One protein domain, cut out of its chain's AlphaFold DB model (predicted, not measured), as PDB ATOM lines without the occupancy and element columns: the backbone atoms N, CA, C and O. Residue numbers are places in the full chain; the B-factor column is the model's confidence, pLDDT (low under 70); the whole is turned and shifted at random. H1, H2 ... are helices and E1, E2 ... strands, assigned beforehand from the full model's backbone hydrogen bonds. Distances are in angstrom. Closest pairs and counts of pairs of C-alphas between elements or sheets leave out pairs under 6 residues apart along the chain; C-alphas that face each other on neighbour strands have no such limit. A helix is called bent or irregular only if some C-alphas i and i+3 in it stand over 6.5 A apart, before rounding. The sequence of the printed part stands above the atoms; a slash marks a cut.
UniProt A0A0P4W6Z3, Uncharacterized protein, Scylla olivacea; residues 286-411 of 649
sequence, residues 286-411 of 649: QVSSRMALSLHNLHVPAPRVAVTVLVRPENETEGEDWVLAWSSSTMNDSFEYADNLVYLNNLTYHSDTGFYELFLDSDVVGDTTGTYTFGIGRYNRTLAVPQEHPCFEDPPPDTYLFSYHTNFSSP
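AT A GLANCE: This is residues 286 to 411 of the 649 residues of an uncharacterized protein of Scylla olivacea (UniProt A0A0P4W6Z3). A strongly twisted, branched sheet of E1, E3, E4, E7 and E8 is built round the long, bent strand E7, and a small antiparallel sheet, in the order E2, E6, E5, stands loosely and only partly face to face with it. The hairpin of E7 and E8 makes one end of the longest axis, with residues 387 to 399 at its tip. The printed part has 126 residues, mostly strand in its named elements, which hold 62 residues, under half: E1 to E6, H1, E7, E8. It is only just compact, close to loose, with a radius of gyration of the C-alphas of 16.7 A, and elongated, spanning 52 by 33 by 29 A.

HOW THE PARTS SIT: Start at E1, residues 294 to 300, antiparallel to E7, residues 370 to 386; N 296 and O 374 are 2.8 A apart. On the other side of E7 find E3, residues 320 to 327, antiparallel, with N 325 to O 375 at 2.8 A. E4, residues 340 to 343, forms a hairpin with E3, N 324 to O 342 at 2.9 A. E7 bends by 84 degrees at residue 382 and forms a hairpin with E8, residues 400 to 404, N 380 to O 403 at 3.1 A. In the other sheet, E2, residues 306 to 313, is antiparallel to E6, residues 355 to 360, N 309 to O 358 at 2.9 A. E5, residues 348 to 350, forms a hairpin with E6, N 350 to O 355 at 2.8 A. E2 and E3 are near each other. H1, residues 362 to 365, only grazes this sheet and is too short for an O i to N i+4 pair.

IN THESE COORDINATES: Find C-alpha 294 at (-38.721, 70.332, 48.769), where E1 begins. E2 runs 23.3 A, E3 23.2 A and E7 40.2 A. E8 ends at C-alpha 404, (-30.702, 69.926, 38.776).

THE WHOLE: The C-alphas farthest apart, of Pro 301 and Glu 393, are 52.7 A apart. The printed part has no cut; the links E3 to E4 and E7 to E8 are long. Look for pLDDT under 70 at residues 286 to 291, 316 to 320 and 380 to 406.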
ATOM      1  N   GLN A 286     -34.946  67.336  54.381       69.50
ATOM      2  CA  GLN A 286     -34.309  66.087  54.796       69.50
ATOM      3  C   GLN A 286     -33.537  65.451  53.631       69.50
ATOM      4  O   GLN A 286     -34.084  65.248  52.548       69.50
ATOM      5  N   VAL A 287     -32.265  65.111  53.860       63.12
ATOM      6  CA  VAL A 287     -31.323  64.695  52.805       63.12
ATOM      7  C   VAL A 287     -31.666  63.308  52.234       63.12
ATOM      8  O   VAL A 287     -31.134  62.283  52.660       63.12
ATOM      9  N   SER A 288     -32.531  63.284  51.223       62.88
ATOM     10  CA  SER A 288     -32.822  62.113  50.391       62.88
ATOM     11  C   SER A 288     -32.036  62.181  49.082       62.88
ATOM     12  O   SER A 288     -32.010  63.216  48.428       62.88
ATOM     13  N   SER A 289     -31.440  61.071  48.641       57.09
ATOM     14  CA  SER A 289     -30.632  61.000  47.409       57.09
ATOM     15  C   SER A 289     -31.439  60.978  46.099       57.09
ATOM     16  O   SER A 289     -30.909  60.588  45.056       57.09
ATOM     17  N   ARG A 290     -32.726  61.346  46.156       65.12
ATOM     18  CA  ARG A 290     -33.631  61.458  44.999       65.12
ATOM     19  C   ARG A 290     -34.443  62.754  44.947       65.12
ATOM     20  O   ARG A 290     -34.927  63.085  43.872       65.12
ATOM     21  N   MET A 291     -34.582  63.470  46.066       67.81
ATOM     22  CA  MET A 291     -35.423  64.666  46.147       67.81
ATOM     23  C   MET A 291     -34.728  65.847  45.471       67.81
ATOM     24  O   MET A 291     -33.725  66.363  45.973       67.81
ATOM     25  N   ALA A 292     -35.267  66.273  44.329       80.00
ATOM     26  CA  ALA A 292     -34.813  67.468  43.623       80.00
ATOM     27  C   ALA A 292     -35.546  68.738  44.090       80.00
ATOM     28  O   ALA A 292     -35.008  69.843  43.988       80.00
ATOM     29  N   LEU A 293     -36.748  68.563  44.647       85.06
ATOM     30  CA  LEU A 293     -37.607  69.614  45.184       85.06
ATOM     31  C   LEU A 293     -38.025  69.312  46.630       85.06
ATOM     32  O   LEU A 293     -38.410  68.190  46.953       85.06
ATOM     33  N   SER A 294     -38.013  70.335  47.486       88.62
ATOM     34  CA  SER A 294     -38.721  70.332  48.769       88.62
ATOM     35  C   SER A 294     -40.135  70.871  48.543       88.62
ATOM     36  O   SER A 294     -40.300  72.008  48.099       88.62
ATOM     37  N   LEU A 295     -41.140  70.027  48.784       89.00
ATOM     38  CA  LEU A 295     -42.534  70.272  48.406       89.00
ATOM     39  C   LEU A 295     -43.360  70.856  49.556       89.00
ATOM     40  O   LEU A 295     -43.302  70.365  50.682       89.00
ATOM     41  N   HIS A 296     -44.192  71.838  49.226       89.31
ATOM     42  CA  HIS A 296     -45.136  72.519  50.112       89.31
ATOM     43  C   HIS A 296     -46.522  72.495  49.475       89.31
ATOM     44  O   HIS A 296     -46.658  72.767  48.284       89.31
ATOM     45  N   ASN A 297     -47.552  72.157  50.251       89.06
ATOM     46  CA  ASN A 297     -48.920  72.014  49.752       89.06
ATOM     47  C   ASN A 297     -49.818  73.116  50.316       89.06
ATOM     48  O   ASN A 297     -49.999  73.211  51.530       89.06
ATOM     49  N   LEU A 298     -50.407  73.906  49.423       90.25
ATOM     50  CA  LEU A 298     -51.353  74.971  49.734       90.25
ATOM     51  C   LEU A 298     -52.764  74.521  49.356       90.25
ATOM     52  O   LEU A 298     -53.010  74.147  48.209       90.25
ATOM     53  N   HIS A 299     -53.704  74.591  50.301       89.50
ATOM     54  CA  HIS A 299     -55.116  74.424  49.976       89.50
ATOM     55  C   HIS A 299     -55.723  75.763  49.542       89.50
ATOM     56  O   HIS A 299     -55.749  76.715  50.322       89.50
ATOM     57  N   VAL A 300     -56.214  75.814  48.304       90.19
ATOM     58  CA  VAL A 300     -56.973  76.928  47.725       90.19
ATOM     59  C   VAL A 300     -58.470  76.669  47.975       90.19
ATOM     60  O   VAL A 300     -59.008  75.710  47.411       90.19
ATOM     61  N   PRO A 301     -59.139  77.465  48.838       86.06
ATOM     62  CA  PRO A 301     -60.476  77.149  49.351       86.06
ATOM     63  C   PRO A 301     -61.636  77.656  48.477       86.06
ATOM     64  O   PRO A 301     -62.778  77.277  48.720       86.06
ATOM     65  N   ALA A 302     -61.368  78.533  47.507       87.25
ATOM     66  CA  ALA A 302     -62.364  79.187  46.658       87.25
ATOM     67  C   ALA A 302     -61.747  79.565  45.293       87.25
ATOM     68  O   ALA A 302     -60.528  79.747  45.234       87.25
ATOM     69  N   PRO A 303     -62.548  79.677  44.216       88.25
ATOM     70  CA  PRO A 303     -62.084  80.120  42.899       88.25
ATOM     71  C   PRO A 303     -61.807  81.634  42.854       88.25
ATOM     72  O   PRO A 303     -62.289  82.396  43.694       88.25
ATOM     73  N   ARG A 304     -61.059  82.080  41.834       87.44
ATOM     74  CA  ARG A 304     -60.712  83.491  41.541       87.44
ATOM     75  C   ARG A 304     -60.066  84.224  42.719       87.44
ATOM     76  O   ARG A 304     -60.293  85.410  42.955       87.44
ATOM     77  N   VAL A 305     -59.237  83.502  43.461       92.44
ATOM     78  CA  VAL A 305     -58.407  84.025  44.551       92.44
ATOM     79  C   VAL A 305     -56.963  84.160  44.081       92.44
ATOM     80  O   VAL A 305     -56.510  83.372  43.259       92.44
ATOM     81  N   ALA A 306     -56.221  85.126  44.615       94.44
ATOM     82  CA  ALA A 306     -54.790  85.233  44.365       94.44
ATOM     83  C   ALA A 306     -53.989  84.443  45.405       94.44
ATOM     84  O   ALA A 306     -54.298  84.453  46.602       94.44
ATOM     85  N   VAL A 307     -52.927  83.784  44.948       94.12
ATOM     86  CA  VAL A 307     -52.009  83.002  45.782       94.12
ATOM     87  C   VAL A 307     -50.673  83.723  45.867       94.12
ATOM     88  O   VAL A 307     -50.087  84.079  44.848       94.12
ATOM     89  N   THR A 308     -50.171  83.922  47.083       94.25
ATOM     90  CA  THR A 308     -48.875  84.563  47.331       94.25
ATOM     91  C   THR A 308     -47.929  83.586  48.018       94.25
ATOM     92  O   THR A 308     -48.272  82.988  49.041       94.25
ATOM     93  N   VAL A 309     -46.734  83.423  47.449       93.62
ATOM     94  CA  VAL A 309     -45.674  82.539  47.950       93.62
ATOM     95  C   VAL A 309     -44.434  83.373  48.241       93.62
ATOM     96  O   VAL A 309     -43.878  83.994  47.338       93.62
ATOM     97  N   LEU A 310     -43.990  83.365  49.497       93.06
ATOM     98  CA  LEU A 310     -42.812  84.088  49.966       93.06
ATOM     99  C   LEU A 310     -41.683  83.100  50.273       93.06
ATOM    100  O   LEU A 310     -41.833  82.217  51.120       93.06
ATOM    101  N   VAL A 311     -40.535  83.271  49.614       93.88
ATOM    102  CA  VAL A 311     -39.350  82.416  49.789       93.88
ATOM    103  C   VAL A 311     -38.113  83.263  50.078       93.88
ATOM    104  O   VAL A 311     -37.800  84.187  49.330       93.88
ATOM    105  N   ARG A 312     -37.365  82.931  51.133       93.19
ATOM    106  CA  ARG A 312     -36.066  83.549  51.442       93.19
ATOM    107  C   ARG A 312     -35.015  82.473  51.729       93.19
ATOM    108  O   ARG A 312     -35.089  81.844  52.788       93.19
ATOM    109  N   PRO A 313     -34.031  82.261  50.836       91.50
ATOM    110  CA  PRO A 313     -32.831  81.479  51.128       91.50
ATOM    111  C   PRO A 313     -32.183  81.881  52.458       91.50
ATOM    112  O   PRO A 313     -32.057  83.069  52.739       91.50
ATOM    113  N   GLU A 314     -31.731  80.922  53.270       88.12
ATOM    114  CA  GLU A 314     -30.935  81.270  54.460       88.12
ATOM    115  C   GLU A 314     -29.460  81.521  54.110       88.12
ATOM    116  O   GLU A 314     -28.805  82.367  54.713       88.12
ATOM    117  N   ASN A 315     -28.939  80.805  53.109       77.19
ATOM    118  CA  ASN A 315     -27.569  80.954  52.626       77.19
ATOM    119  C   ASN A 315     -27.554  81.077  51.095       77.19
ATOM    120  O   ASN A 315     -27.850  80.115  50.377       77.19
ATOM    121  N   GLU A 316     -27.163  82.247  50.594       66.19
ATOM    122  CA  GLU A 316     -26.789  82.437  49.193       66.19
ATOM    123  C   GLU A 316     -25.363  81.927  48.963       66.19
ATOM    124  O   GLU A 316     -24.435  82.246  49.705       66.19
ATOM    125  N   THR A 317     -25.184  81.103  47.931       63.34
ATOM    126  CA  THR A 317     -23.892  80.517  47.557       63.34
ATOM    127  C   THR A 317     -23.605  80.853  46.103       63.34
ATOM    128  O   THR A 317     -24.377  80.463  45.227       63.34
ATOM    129  N   GLU A 318     -22.506  81.565  45.846       58.75
ATOM    130  CA  GLU A 318     -22.128  82.007  44.500       58.75
ATOM    131  C   GLU A 318     -22.088  80.834  43.502       58.75
ATOM    132  O   GLU A 318     -21.374  79.853  43.706       58.75
ATOM    133  N   GLY A 319     -22.835  80.956  42.399       59.44
ATOM    134  CA  GLY A 319     -22.827  80.000  41.283       59.44
ATOM    135  C   GLY A 319     -24.002  79.015  41.216       59.44
ATOM    136  O   GLY A 319     -24.115  78.315  40.208       59.44
ATOM    137  N   GLU A 320     -24.889  78.981  42.215       67.94
ATOM    138  CA  GLU A 320     -26.118  78.171  42.184       67.94
ATOM    139  C   GLU A 320     -27.373  79.045  42.173       67.94
ATOM    140  O   GLU A 320     -27.504  79.964  42.981       67.94
ATOM    141  N   ASP A 321     -28.320  78.727  41.289       81.62
ATOM    142  CA  ASP A 321     -29.596  79.435  41.206       81.62
ATOM    143  C   ASP A 321     -30.674  78.705  42.012       81.62
ATOM    144  O   ASP A 321     -30.866  77.493  41.874       81.62
ATOM    145  N   TRP A 322     -31.412  79.449  42.836       88.50
ATOM    146  CA  TRP A 322     -32.622  78.950  43.487       88.50
ATOM    147  C   TRP A 322     -33.805  78.999  42.518       88.50
ATOM    148  O   TRP A 322     -33.991  79.981  41.793       88.50
ATOM    149  N   VAL A 323     -34.631  77.954  42.547       89.25
ATOM    150  CA  VAL A 323     -35.812  77.800  41.688       89.25
ATOM    151  C   VAL A 323     -37.059  77.482  42.509       89.25
ATOM    152  O   VAL A 323     -37.005  76.711  43.469       89.25
ATOM    153  N   LEU A 324     -38.176  78.073  42.092       91.69
ATOM    154  CA  LEU A 324     -39.530  77.797  42.558       91.69
ATOM    155  C   LEU A 324     -40.289  77.168  41.384       91.69
ATOM    156  O   LEU A 324     -40.392  77.755  40.308       91.69
ATOM    157  N   ALA A 325     -40.795  75.960  41.584       90.62
ATOM    158  CA  ALA A 325     -41.619  75.224  40.633       90.62
ATOM    159  C   ALA A 325     -43.020  75.009  41.221       90.62
ATOM    160  O   ALA A 325     -43.147  74.885  42.440       90.62
ATOM    161  N   TRP A 326     -44.073  74.967  40.402       91.94
ATOM    162  CA  TRP A 326     -45.426  74.723  40.915       91.94
ATOM    163  C   TRP A 326     -46.361  74.002  39.944       91.94
ATOM    164  O   TRP A 326     -46.168  74.018  38.727       91.94
ATOM    165  N   SER A 327     -47.395  73.394  40.527       90.12
ATOM    166  CA  SER A 327     -48.554  72.819  39.845       90.12
ATOM    167  C   SER A 327     -49.840  73.202  40.584       90.12
ATOM    168  O   SER A 327     -49.832  73.364  41.809       90.12
ATOM    169  N   SER A 328     -50.955  73.301  39.856       87.38
ATOM    170  CA  SER A 328     -52.315  73.367  40.429       87.38
ATOM    171  C   SER A 328     -52.830  71.998  40.911       87.38
ATOM    172  O   SER A 328     -54.003  71.845  41.249       87.38
ATOM    173  N   SER A 329     -51.953  70.990  40.941       85.62
ATOM    174  CA  SER A 329     -52.220  69.627  41.390       85.62
ATOM    175  C   SER A 329     -51.082  69.082  42.265       85.62
ATOM    176  O   SER A 329     -50.033  69.710  42.423       85.62
ATOM    177  N   THR A 330     -51.269  67.886  42.833       83.88
ATOM    178  CA  THR A 330     -50.261  67.227  43.677       83.88
ATOM    179  C   THR A 330     -49.046  66.760  42.868       83.88
ATOM    180  O   THR A 330     -49.121  65.759  42.151       83.88
ATOM    181  N   MET A 331     -47.921  67.454  43.034       81.69
ATOM    182  CA  MET A 331     -46.664  67.215  42.313       81.69
ATOM    183  C   MET A 331     -45.736  66.212  43.036       81.69
ATOM    184  O   MET A 331     -45.767  66.098  44.261       81.69
ATOM    185  N   ASN A 332     -44.875  65.508  42.288       81.81
ATOM    186  CA  ASN A 332     -43.774  64.697  42.843       81.81
ATOM    187  C   ASN A 332     -42.510  65.545  43.114       81.81
ATOM    188  O   ASN A 332     -42.412  66.700  42.716       81.81
ATOM    189  N   ASP A 333     -41.488  64.950  43.735       75.50
ATOM    190  CA  ASP A 333     -40.204  65.575  44.107       75.50
ATOM    191  C   ASP A 333     -39.221  65.802  42.933       75.50
ATOM    192  O   ASP A 333     -38.022  66.000  43.153       75.50
ATOM    193  N   SER A 334     -39.725  65.805  41.691       78.81
ATOM    194  CA  SER A 334     -38.975  65.995  40.441       78.81
ATOM    195  C   SER A 334     -39.555  67.139  39.608       78.81
ATOM    196  O   SER A 334     -40.769  67.237  39.424       78.81
ATOM    197  N   PHE A 335     -38.662  67.949  39.034       75.50
ATOM    198  CA  PHE A 335     -38.975  69.067  38.139       75.50
ATOM    199  C   PHE A 335     -39.792  68.675  36.894       75.50
ATOM    200  O   PHE A 335     -40.473  69.523  36.332       75.50
ATOM    201  N   GLU A 336     -39.762  67.405  36.476       75.06
ATOM    202  CA  GLU A 336     -40.518  66.897  35.315       75.06
ATOM    203  C   GLU A 336     -42.048  66.923  35.506       75.06
ATOM    204  O   GLU A 336     -42.783  66.762  34.535       75.06
ATOM    205  N   TYR A 337     -42.528  67.105  36.742       73.62
ATOM    206  CA  TYR A 337     -43.956  67.165  37.084       73.62
ATOM    207  C   TYR A 337     -44.466  68.589  37.354       73.62
ATOM    208  O   TYR A 337     -45.619  68.749  37.743       73.62
ATOM    209  N   ALA A 338     -43.623  69.611  37.187       78.94
ATOM    210  CA  ALA A 338     -44.016  70.999  37.383       78.94
ATOM    211  C   ALA A 338     -44.651  71.579  36.115       78.94
ATOM    212  O   ALA A 338     -44.034  71.555  35.050       78.94
ATOM    213  N   ASP A 339     -45.840  72.168  36.247       82.00
ATOM    214  CA  ASP A 339     -46.479  72.905  35.149       82.00
ATOM    215  C   ASP A 339     -45.708  74.198  34.834       82.00
ATOM    216  O   ASP A 339     -45.660  74.645  33.690       82.00
ATOM    217  N   ASN A 340     -45.098  74.804  35.861       87.00
ATOM    218  CA  ASN A 340     -44.363  76.062  35.770       87.00
ATOM    219  C   ASN A 340     -43.089  76.040  36.630       87.00
ATOM    220  O   ASN A 340     -43.049  75.417  37.693       87.00
ATOM    221  N   LEU A 341     -42.058  76.773  36.196       87.88
ATOM    222  CA  LEU A 341     -40.778  76.927  36.894       87.88
ATOM    223  C   LEU A 341     -40.241  78.348  36.703       87.88
ATOM    224  O   LEU A 341     -40.179  78.849  35.582       87.88
ATOM    225  N   VAL A 342     -39.808  78.980  37.795       89.19
ATOM    226  CA  VAL A 342     -39.205  80.318  37.800       89.19
ATOM    227  C   VAL A 342     -37.971  80.362  38.707       89.19
ATOM    228  O   VAL A 342     -37.925  79.733  39.765       89.19
ATOM    229  N   TYR A 343     -36.942  81.103  38.294       88.56
ATOM    230  CA  TYR A 343     -35.786  81.404  39.142       88.56
ATOM    231  C   TYR A 343     -36.144  82.513  40.136       88.56
ATOM    232  O   TYR A 343     -36.783  83.492  39.749       88.56
ATOM    233  N   LEU A 344     -35.702  82.410  41.396       90.31
ATOM    234  CA  LEU A 344     -36.046  83.407  42.425       90.31
ATOM    235  C   LEU A 344     -35.580  84.826  42.053       90.31
ATOM    236  O   LEU A 344     -36.273  85.790  42.341       90.31
ATOM    237  N   ASN A 345     -34.463  84.969  41.336       87.88
ATOM    238  CA  ASN A 345     -33.964  86.271  40.873       87.88
ATOM    239  C   ASN A 345     -34.842  86.969  39.809       87.88
ATOM    240  O   ASN A 345     -34.613  88.145  39.537       87.88
ATOM    241  N   ASN A 346     -35.836  86.276  39.239       89.25
ATOM    242  CA  ASN A 346     -36.844  86.845  38.341       89.25
ATOM    243  C   ASN A 346     -38.165  87.187  39.067       89.25
ATOM    244  O   ASN A 346     -39.095  87.674  38.426       89.25
ATOM    245  N   LEU A 347     -38.265  86.913  40.373       91.81
ATOM    246  CA  LEU A 347     -39.417  87.246  41.215       91.81
ATOM    247  C   LEU A 347     -39.282  88.644  41.841       91.81
ATOM    248  O   LEU A 347     -38.194  89.219  41.900       91.81
ATOM    249  N   THR A 348     -40.392  89.179  42.353       93.06
ATOM    250  CA  THR A 348     -40.402  90.447  43.097       93.06
ATOM    251  C   THR A 348     -39.585  90.294  44.382       93.06
ATOM    252  O   THR A 348     -39.870  89.413  45.188       93.06
ATOM    253  N   TYR A 349     -38.569  91.139  44.588       92.56
ATOM    254  CA  TYR A 349     -37.700  91.079  45.768       92.56
ATOM    255  C   TYR A 349     -38.014  92.191  46.778       92.56
ATOM    256  O   TYR A 349     -37.824  93.380  46.507       92.56
ATOM    257  N   HIS A 350     -38.432  91.788  47.976       90.12
ATOM    258  CA  HIS A 350     -38.777  92.667  49.093       90.12
ATOM    259  C   HIS A 350     -37.537  93.010  49.918       90.12
ATOM    260  O   HIS A 350     -37.144  92.290  50.833       90.12
ATOM    261  N   SER A 351     -36.884  94.119  49.560       87.62
ATOM    262  CA  SER A 351     -35.592  94.548  50.134       87.62
ATOM    263  C   SER A 351     -35.577  94.861  51.642       87.62
ATOM    264  O   SER A 351     -34.501  94.994  52.222       87.62
ATOM    265  N   ASP A 352     -36.743  94.980  52.271       86.44
ATOM    266  CA  ASP A 352     -36.955  95.215  53.702       86.44
ATOM    267  C   ASP A 352     -37.002  93.913  54.526       86.44
ATOM    268  O   ASP A 352     -36.499  93.869  55.649       86.44
ATOM    269  N   THR A 353     -37.566  92.843  53.959       86.56
ATOM    270  CA  THR A 353     -37.746  91.530  54.610       86.56
ATOM    271  C   THR A 353     -36.781  90.449  54.095       86.56
ATOM    272  O   THR A 353     -36.539  89.441  54.774       86.56
ATOM    273  N   GLY A 354     -36.214  90.660  52.903       88.88
ATOM    274  CA  GLY A 354     -35.329  89.742  52.186       88.88
ATOM    275  C   GLY A 354     -36.044  88.614  51.435       88.88
ATOM    276  O   GLY A 354     -35.393  87.635  51.083       88.88
ATOM    277  N   PHE A 355     -37.363  88.691  51.232       91.75
ATOM    278  CA  PHE A 355     -38.129  87.637  50.555       91.75
ATOM    279  C   PHE A 355     -38.291  87.885  49.054       91.75
ATOM    280  O   PHE A 355     -38.488  89.012  48.605       91.75
ATOM    281  N   TYR A 356     -38.281  86.793  48.295       94.38
ATOM    282  CA  TYR A 356     -38.760  86.729  46.922       94.38
ATOM    283  C   TYR A 356     -40.236  86.321  46.920       94.38
ATOM    284  O   TYR A 356     -40.607  85.340  47.567       94.38
ATOM    285  N   GLU A 357     -41.065  87.065  46.194       94.12
ATOM    286  CA  GLU A 357     -42.507  86.850  46.072       94.12
ATOM    287  C   GLU A 357     -42.874  86.320  44.680       94.12
ATOM    288  O   GLU A 357     -42.643  86.983  43.666       94.12
ATOM    289  N   LEU A 358     -43.531  85.158  44.648       94.81
ATOM    290  CA  LEU A 358     -44.389  84.767  43.533       94.81
ATOM    291  C   LEU A 358     -45.834  85.140  43.879       94.81
ATOM    292  O   LEU A 358     -46.426  84.563  44.793       94.81
ATOM    293  N   PHE A 359     -46.395  86.072  43.113       94.31
ATOM    294  CA  PHE A 359     -47.813  86.418  43.136       94.31
ATOM    295  C   PHE A 359     -48.509  85.779  41.930       94.31
ATOM    296  O   PHE A 359     -48.177  86.077  40.782       94.31
ATOM    297  N   LEU A 360     -49.467  84.890  42.187       93.12
ATOM    298  CA  LEU A 360     -50.378  84.344  41.185       93.12
ATOM    299  C   LEU A 360     -51.696  85.118  41.285       93.12
ATOM    300  O   LEU A 360     -52.401  84.988  42.285       93.12
ATOM    301  N   ASP A 361     -52.011  85.926  40.268       90.62
ATOM    302  CA  ASP A 361     -53.268  86.685  40.192       90.62
ATOM    303  C   ASP A 361     -54.482  85.732  40.187       90.62
ATOM    304  O   ASP A 361     -54.410  84.603  39.696       90.62
ATOM    305  N   SER A 362     -55.608  86.225  40.700       87.75
ATOM    306  CA  SER A 362     -56.959  85.685  40.506       87.75
ATOM    307  C   SER A 362     -57.218  85.127  39.095       87.75
ATOM    308  O   SER A 362     -57.780  84.039  38.981       87.75
ATOM    309  N   ASP A 363     -56.758  85.805  38.039       86.31
ATOM    310  CA  ASP A 363     -56.923  85.365  36.642       86.31
ATOM    311  C   ASP A 363     -56.077  84.122  36.279       86.31
ATOM    312  O   ASP A 363     -56.421  83.371  35.368       86.31
ATOM    313  N   VAL A 364     -54.965  83.888  36.990       87.44
ATOM    314  CA  VAL A 364     -54.046  82.748  36.782       87.44
ATOM    315  C   VAL A 364     -54.491  81.517  37.576       87.44
ATOM    316  O   VAL A 364     -54.283  80.386  37.138       87.44
ATOM    317  N   VAL A 365     -55.116  81.721  38.739       89.38
ATOM    318  CA  VAL A 365     -55.779  80.655  39.508       89.38
ATOM    319  C   VAL A 365     -57.110  80.263  38.856       89.38
ATOM    320  O   VAL A 365     -57.464  79.080  38.823       89.38
ATOM    321  N   GLY A 366     -57.822  81.242  38.287       87.12
ATOM    322  CA  GLY A 366     -59.087  81.046  37.589       87.12
ATOM    323  C   GLY A 366     -60.125  80.351  38.469       87.12
ATOM    324  O   GLY A 366     -60.165  80.541  39.684       87.12
ATOM    325  N   ASP A 367     -60.944  79.498  37.863       86.38
ATOM    326  CA  ASP A 367     -62.015  78.778  38.562       86.38
ATOM    327  C   ASP A 367     -61.547  77.484  39.266       86.38
ATOM    328  O   ASP A 367     -62.356  76.633  39.630       86.38
ATOM    329  N   THR A 368     -60.235  77.317  39.482       84.69
ATOM    330  CA  THR A 368     -59.677  76.119  40.131       84.69
ATOM    331  C   THR A 368     -59.676  76.213  41.661       84.69
ATOM    332  O   THR A 368     -59.543  77.283  42.254       84.69
ATOM    333  N   THR A 369     -59.822  75.061  42.320       88.38
ATOM    334  CA  THR A 369     -59.767  74.898  43.783       88.38
ATOM    335  C   THR A 369     -59.074  73.579  44.133       88.38
ATOM    336  O   THR A 369     -58.871  72.730  43.264       88.38
ATOM    337  N   GLY A 370     -58.704  73.379  45.401       87.81
ATOM    338  CA  GLY A 370     -58.065  72.136  45.853       87.81
ATOM    339  C   GLY A 370     -56.627  72.347  46.315       87.81
ATOM    340  O   GLY A 370     -56.382  73.247  47.116       87.81
ATOM    341  N   THR A 371     -55.692  71.495  45.893       89.19
ATOM    342  CA  THR A 371     -54.311  71.489  46.408       89.19
ATOM    343  C   THR A 371     -53.315  71.906  45.335       89.19
ATOM    344  O   THR A 371     -53.042  71.138  44.416       89.19
ATOM    345  N   TYR A 372     -52.718  73.081  45.518       91.38
ATOM    346  CA  TYR A 372     -51.533  73.516  44.787       91.38
ATOM    347  C   TYR A 372     -50.276  72.964  45.468       91.38
ATOM    348  O   TYR A 372     -50.163  73.026  46.698       91.38
ATOM    349  N   THR A 373     -49.307  72.481  44.690       91.12
ATOM    350  CA  THR A 373     -47.989  72.079  45.205       91.12
ATOM    351  C   THR A 373     -46.907  73.028  44.699       91.12
ATOM    352  O   THR A 373     -46.739  73.206  43.493       91.12
ATOM    353  N   PHE A 374     -46.127  73.580  45.628       92.38
ATOM    354  CA  PHE A 374     -44.958  74.419  45.381       92.38
ATOM    355  C   PHE A 374     -43.686  73.654  45.753       92.38
ATOM    356  O   PHE A 374     -43.526  73.222  46.892       92.38
ATOM    357  N   GLY A 375     -42.774  73.478  44.803       90.44
ATOM    358  CA  GLY A 375     -41.460  72.887  45.018       90.44
ATOM    359  C   GLY A 375     -40.366  73.949  45.029       90.44
ATOM    360  O   GLY A 375     -40.224  74.690  44.058       90.44
ATOM    361  N   ILE A 376     -39.547  73.983  46.079       91.31
ATOM    362  CA  ILE A 376     -38.316  74.787  46.123       91.31
ATOM    363  C   ILE A 376     -37.111  73.879  45.882       91.31
ATOM    364  O   ILE A 376     -37.037  72.783  46.440       91.31
ATOM    365  N   GLY A 377     -36.158  74.330  45.068       88.62
ATOM    366  CA  GLY A 377     -34.931  73.588  44.785       88.62
ATOM    367  C   GLY A 377     -33.783  74.468  44.299       88.62
ATOM    368  O   GLY A 377     -33.841  75.700  44.353       88.62
ATOM    369  N   ARG A 378     -32.722  73.818  43.808       84.31
ATOM    370  CA  ARG A 378     -31.511  74.469  43.287       84.31
ATOM    371  C   ARG A 378     -31.060  73.889  41.953       84.31
ATOM    372  O   ARG A 378     -31.184  72.690  41.695       84.31
ATOM    373  N   TYR A 379     -30.471  74.761  41.147       74.56
ATOM    374  CA  TYR A 379     -30.089  74.521  39.764       74.56
ATOM    375  C   TYR A 379     -28.602  74.827  39.560       74.56
ATOM    376  O   TYR A 379     -28.113  75.873  39.996       74.56
ATOM    377  N   ASN A 380     -27.870  73.927  38.900       66.62
ATOM    378  CA  ASN A 380     -26.432  74.087  38.701       66.62
ATOM    379  C   ASN A 380     -26.124  74.609  37.291       66.62
ATOM    380  O   ASN A 380     -26.107  73.858  36.312       66.62
ATOM    381  N   ARG A 381     -25.797  75.904  37.205       56.31
ATOM    382  CA  ARG A 381     -25.503  76.608  35.947       56.31
ATOM    383  C   ARG A 381     -24.221  76.121  35.240       56.31
ATOM    384  O   ARG A 381     -23.989  76.484  34.091       56.31
ATOM    385  N   THR A 382     -23.380  75.308  35.892       51.34
ATOM    386  CA  THR A 382     -22.059  74.895  35.363       51.34
ATOM    387  C   THR A 382     -22.068  73.640  34.483       51.34
ATOM    388  O   THR A 382     -21.065  73.359  33.829       51.34
ATOM    389  N   LEU A 383     -23.177  72.893  34.432       51.22
ATOM    390  CA  LEU A 383     -23.276  71.602  33.730       51.22
ATOM    391  C   LEU A 383     -24.056  71.657  32.407       51.22
ATOM    392  O   LEU A 383     -24.492  70.621  31.915       51.22
ATOM    393  N   ALA A 384     -24.173  72.845  31.809       45.75
ATOM    394  CA  ALA A 384     -24.791  73.098  30.506       45.75
ATOM    395  C   ALA A 384     -23.966  72.504  29.337       45.75
ATOM    396  O   ALA A 384     -23.379  73.221  28.524       45.75
ATOM    397  N   VAL A 385     -23.879  71.174  29.274       46.94
ATOM    398  CA  VAL A 385     -23.126  70.432  28.255       46.94
ATOM    399  C   VAL A 385     -23.939  70.379  26.952       46.94
ATOM    400  O   VAL A 385     -25.096  69.952  26.994       46.94
ATOM    401  N   PRO A 386     -23.366  70.762  25.792       46.25
ATOM    402  CA  PRO A 386     -24.000  70.549  24.494       46.25
ATOM    403  C   PRO A 386     -24.172  69.052  24.228       46.25
ATOM    404  O   PRO A 386     -23.218  68.280  24.339       46.25
ATOM    405  N   GLN A 387     -25.381  68.625  23.868       44.53
ATOM    406  CA  GLN A 387     -25.637  67.215  23.597       44.53
ATOM    407  C   GLN A 387     -25.105  66.819  22.207       44.53
ATOM    408  O   GLN A 387     -25.751  67.084  21.195       44.53
ATOM    409  N   GLU A 388     -23.960  66.127  22.152       45.47
ATOM    410  CA  GLU A 388     -23.502  65.415  20.945       45.47
ATOM    411  C   GLU A 388     -24.459  64.252  20.625       45.47
ATOM    412  O   GLU A 388     -24.239  63.092  20.981       45.47
ATOM    413  N   HIS A 389     -25.569  64.563  19.958       48.25
ATOM    414  CA  HIS A 389     -26.501  63.562  19.462       48.25
ATOM    415  C   HIS A 389     -25.954  62.984  18.137       48.25
ATOM    416  O   HIS A 389     -25.716  63.768  17.218       48.25
ATOM    417  N   PRO A 390     -25.811  61.649  17.955       51.78
ATOM    418  CA  PRO A 390     -25.169  61.044  16.767       51.78
ATOM    419  C   PRO A 390     -25.872  61.224  15.402       51.78
ATOM    420  O   PRO A 390     -25.676  60.416  14.494       51.78
ATOM    421  N   CYS A 391     -26.754  62.214  15.266       53.50
ATOM    422  CA  CYS A 391     -27.594  62.469  14.094       53.50
ATOM    423  C   CYS A 391     -27.637  63.952  13.676       53.50
ATOM    424  O   CYS A 391     -28.284  64.261  12.678       53.50
ATOM    425  N   PHE A 392     -26.967  64.854  14.404       50.19
ATOM    426  CA  PHE A 392     -26.889  66.284  14.094       50.19
ATOM    427  C   PHE A 392     -25.425  66.736  14.160       50.19
ATOM    428  O   PHE A 392     -24.793  66.593  15.201       50.19
ATOM    429  N   GLU A 393     -24.882  67.254  13.053       52.22
ATOM    430  CA  GLU A 393     -23.491  67.747  13.001       52.22
ATOM    431  C   GLU A 393     -23.325  69.139  13.646       52.22
ATOM    432  O   GLU A 393     -22.218  69.489  14.041       52.22
ATOM    433  N   ASP A 394     -24.428  69.871  13.843       54.75
ATOM    434  CA  ASP A 394     -24.537  71.056  14.701       54.75
ATOM    435  C   ASP A 394     -25.826  70.936  15.550       54.75
ATOM    436  O   ASP A 394     -26.919  70.857  14.972       54.75
ATOM    437  N   PRO A 395     -25.768  70.915  16.898       48.66
ATOM    438  CA  PRO A 395     -26.958  71.083  17.731       48.66
ATOM    439  C   PRO A 395     -27.427  72.554  17.698       48.66
ATOM    440  O   PRO A 395     -26.587  73.458  17.653       48.66
ATOM    441  N   PRO A 396     -28.743  72.845  17.743       52.97
ATOM    442  CA  PRO A 396     -29.213  74.227  17.782       52.97
ATOM    443  C   PRO A 396     -28.746  74.946  19.066       52.97
ATOM    444  O   PRO A 396     -28.559  74.279  20.090       52.97
ATOM    445  N   PRO A 397     -28.556  76.285  19.037       51.31
ATOM    446  CA  PRO A 397     -27.733  77.009  20.017       51.31
ATOM    447  C   PRO A 397     -28.121  76.830  21.489       51.31
ATOM    448  O   PRO A 397     -27.259  76.908  22.359       51.31
ATOM    449  N   ASP A 398     -29.398  76.560  21.754       48.16
ATOM    450  CA  ASP A 398     -29.987  76.530  23.094       48.16
ATOM    451  C   ASP A 398     -30.119  75.103  23.679       48.16
ATOM    452  O   ASP A 398     -30.754  74.905  24.714       48.16
ATOM    453  N   THR A 399     -29.525  74.088  23.031       45.09
ATOM    454  CA  THR A 399     -29.638  72.657  23.409       45.09
ATOM    455  C   THR A 399     -28.731  72.277  24.591       45.09
ATOM    456  O   THR A 399     -27.863  71.403  24.492       45.09
ATOM    457  N   TYR A 400     -28.911  72.954  25.722       51.12
ATOM    458  CA  TYR A 400     -28.169  72.703  26.955       51.12
ATOM    459  C   TYR A 400     -28.809  71.577  27.774       51.12
ATOM    460  O   TYR A 400     -29.985  71.643  28.129       51.12
ATOM    461  N   LEU A 401     -28.024  70.558  28.145       46.59
ATOM    462  CA  LEU A 401     -28.437  69.628  29.198       46.59
ATOM    463  C   LEU A 401     -28.377  70.339  30.554       46.59
ATOM    464  O   LEU A 401     -27.302  70.683  31.038       46.59
ATOM    465  N   PHE A 402     -29.535  70.561  31.169       52.38
ATOM    466  CA  PHE A 402     -29.638  71.218  32.468       52.38
ATOM    467  C   PHE A 402     -29.533  70.219  33.631       52.38
ATOM    468  O   PHE A 402     -30.311  69.269  33.719       52.38
ATOM    469  N   SER A 403     -28.593  70.451  34.556       57.00
ATOM    470  CA  SER A 403     -28.407  69.624  35.756       57.00
ATOM    471  C   SER A 403     -29.057  70.272  36.977       57.00
ATOM    472  O   SER A 403     -28.549  71.251  37.530       57.00
ATOM    473  N   TYR A 404     -30.149  69.677  37.446       64.19
ATOM    474  CA  TYR A 404     -30.702  69.926  38.776       64.19
ATOM    475  C   TYR A 404     -29.967  69.093  39.839       64.19
ATOM    476  O   TYR A 404     -29.386  68.048  39.538       64.19
ATOM    477  N   HIS A 405     -29.989  69.546  41.095       63.78
ATOM    478  CA  HIS A 405     -29.558  68.717  42.228       63.78
ATOM    479  C   HIS A 405     -30.629  67.671  42.544       63.78
ATOM    480  O   HIS A 405     -31.798  68.020  42.645       63.78
ATOM    481  N   THR A 406     -30.248  66.408  42.757       67.88
ATOM    482  CA  THR A 406     -31.172  65.314  43.146       67.88
ATOM    483  C   THR A 406     -31.141  65.017  44.651       67.88
ATOM    484  O   THR A 406     -31.519  63.931  45.086       67.88
ATOM    485  N   ASN A 407     -30.592  65.940  45.440       74.56
ATOM    486  CA  ASN A 407     -30.372  65.819  46.883       74.56
ATOM    487  C   ASN A 407     -30.489  67.191  47.569       74.56
ATOM    488  O   ASN A 407     -29.638  67.585  48.379       74.56
ATOM    489  N   PHE A 408     -31.518  67.949  47.187       80.19
ATOM    490  CA  PHE A 408     -31.736  69.305  47.675       80.19
ATOM    491  C   PHE A 408     -31.918  69.321  49.202       80.19
ATOM    492  O   PHE A 408     -32.684  68.544  49.767       80.19
ATOM    493  N   SER A 409     -31.133  70.168  49.869       83.81
ATOM    494  CA  SER A 409     -30.893  70.107  51.321       83.81
ATOM    495  C   SER A 409     -30.518  71.463  51.940       83.81
ATOM    496  O   SER A 409     -30.076  71.531  53.084       83.81
ATOM    497  N   SER A 410     -30.669  72.560  51.192       86.25
ATOM    498  CA  SER A 410     -30.331  73.906  51.670       86.25
ATOM    499  C   SER A 410     -31.501  74.511  52.452       86.25
ATOM    500  O   SER A 410     -32.617  74.482  51.934       86.25
ATOM    501  N   PRO A 411     -31.282  75.089  53.648       90.81
ATOM    502  CA  PRO A 411     -32.351  75.693  54.437       90.81
ATOM    503  C   PRO A 411     -32.843  77.025  53.855       90.81
ATOM    504  O   PRO A 411     -32.086  77.788  53.240       90.81
TER     505      PRO A 411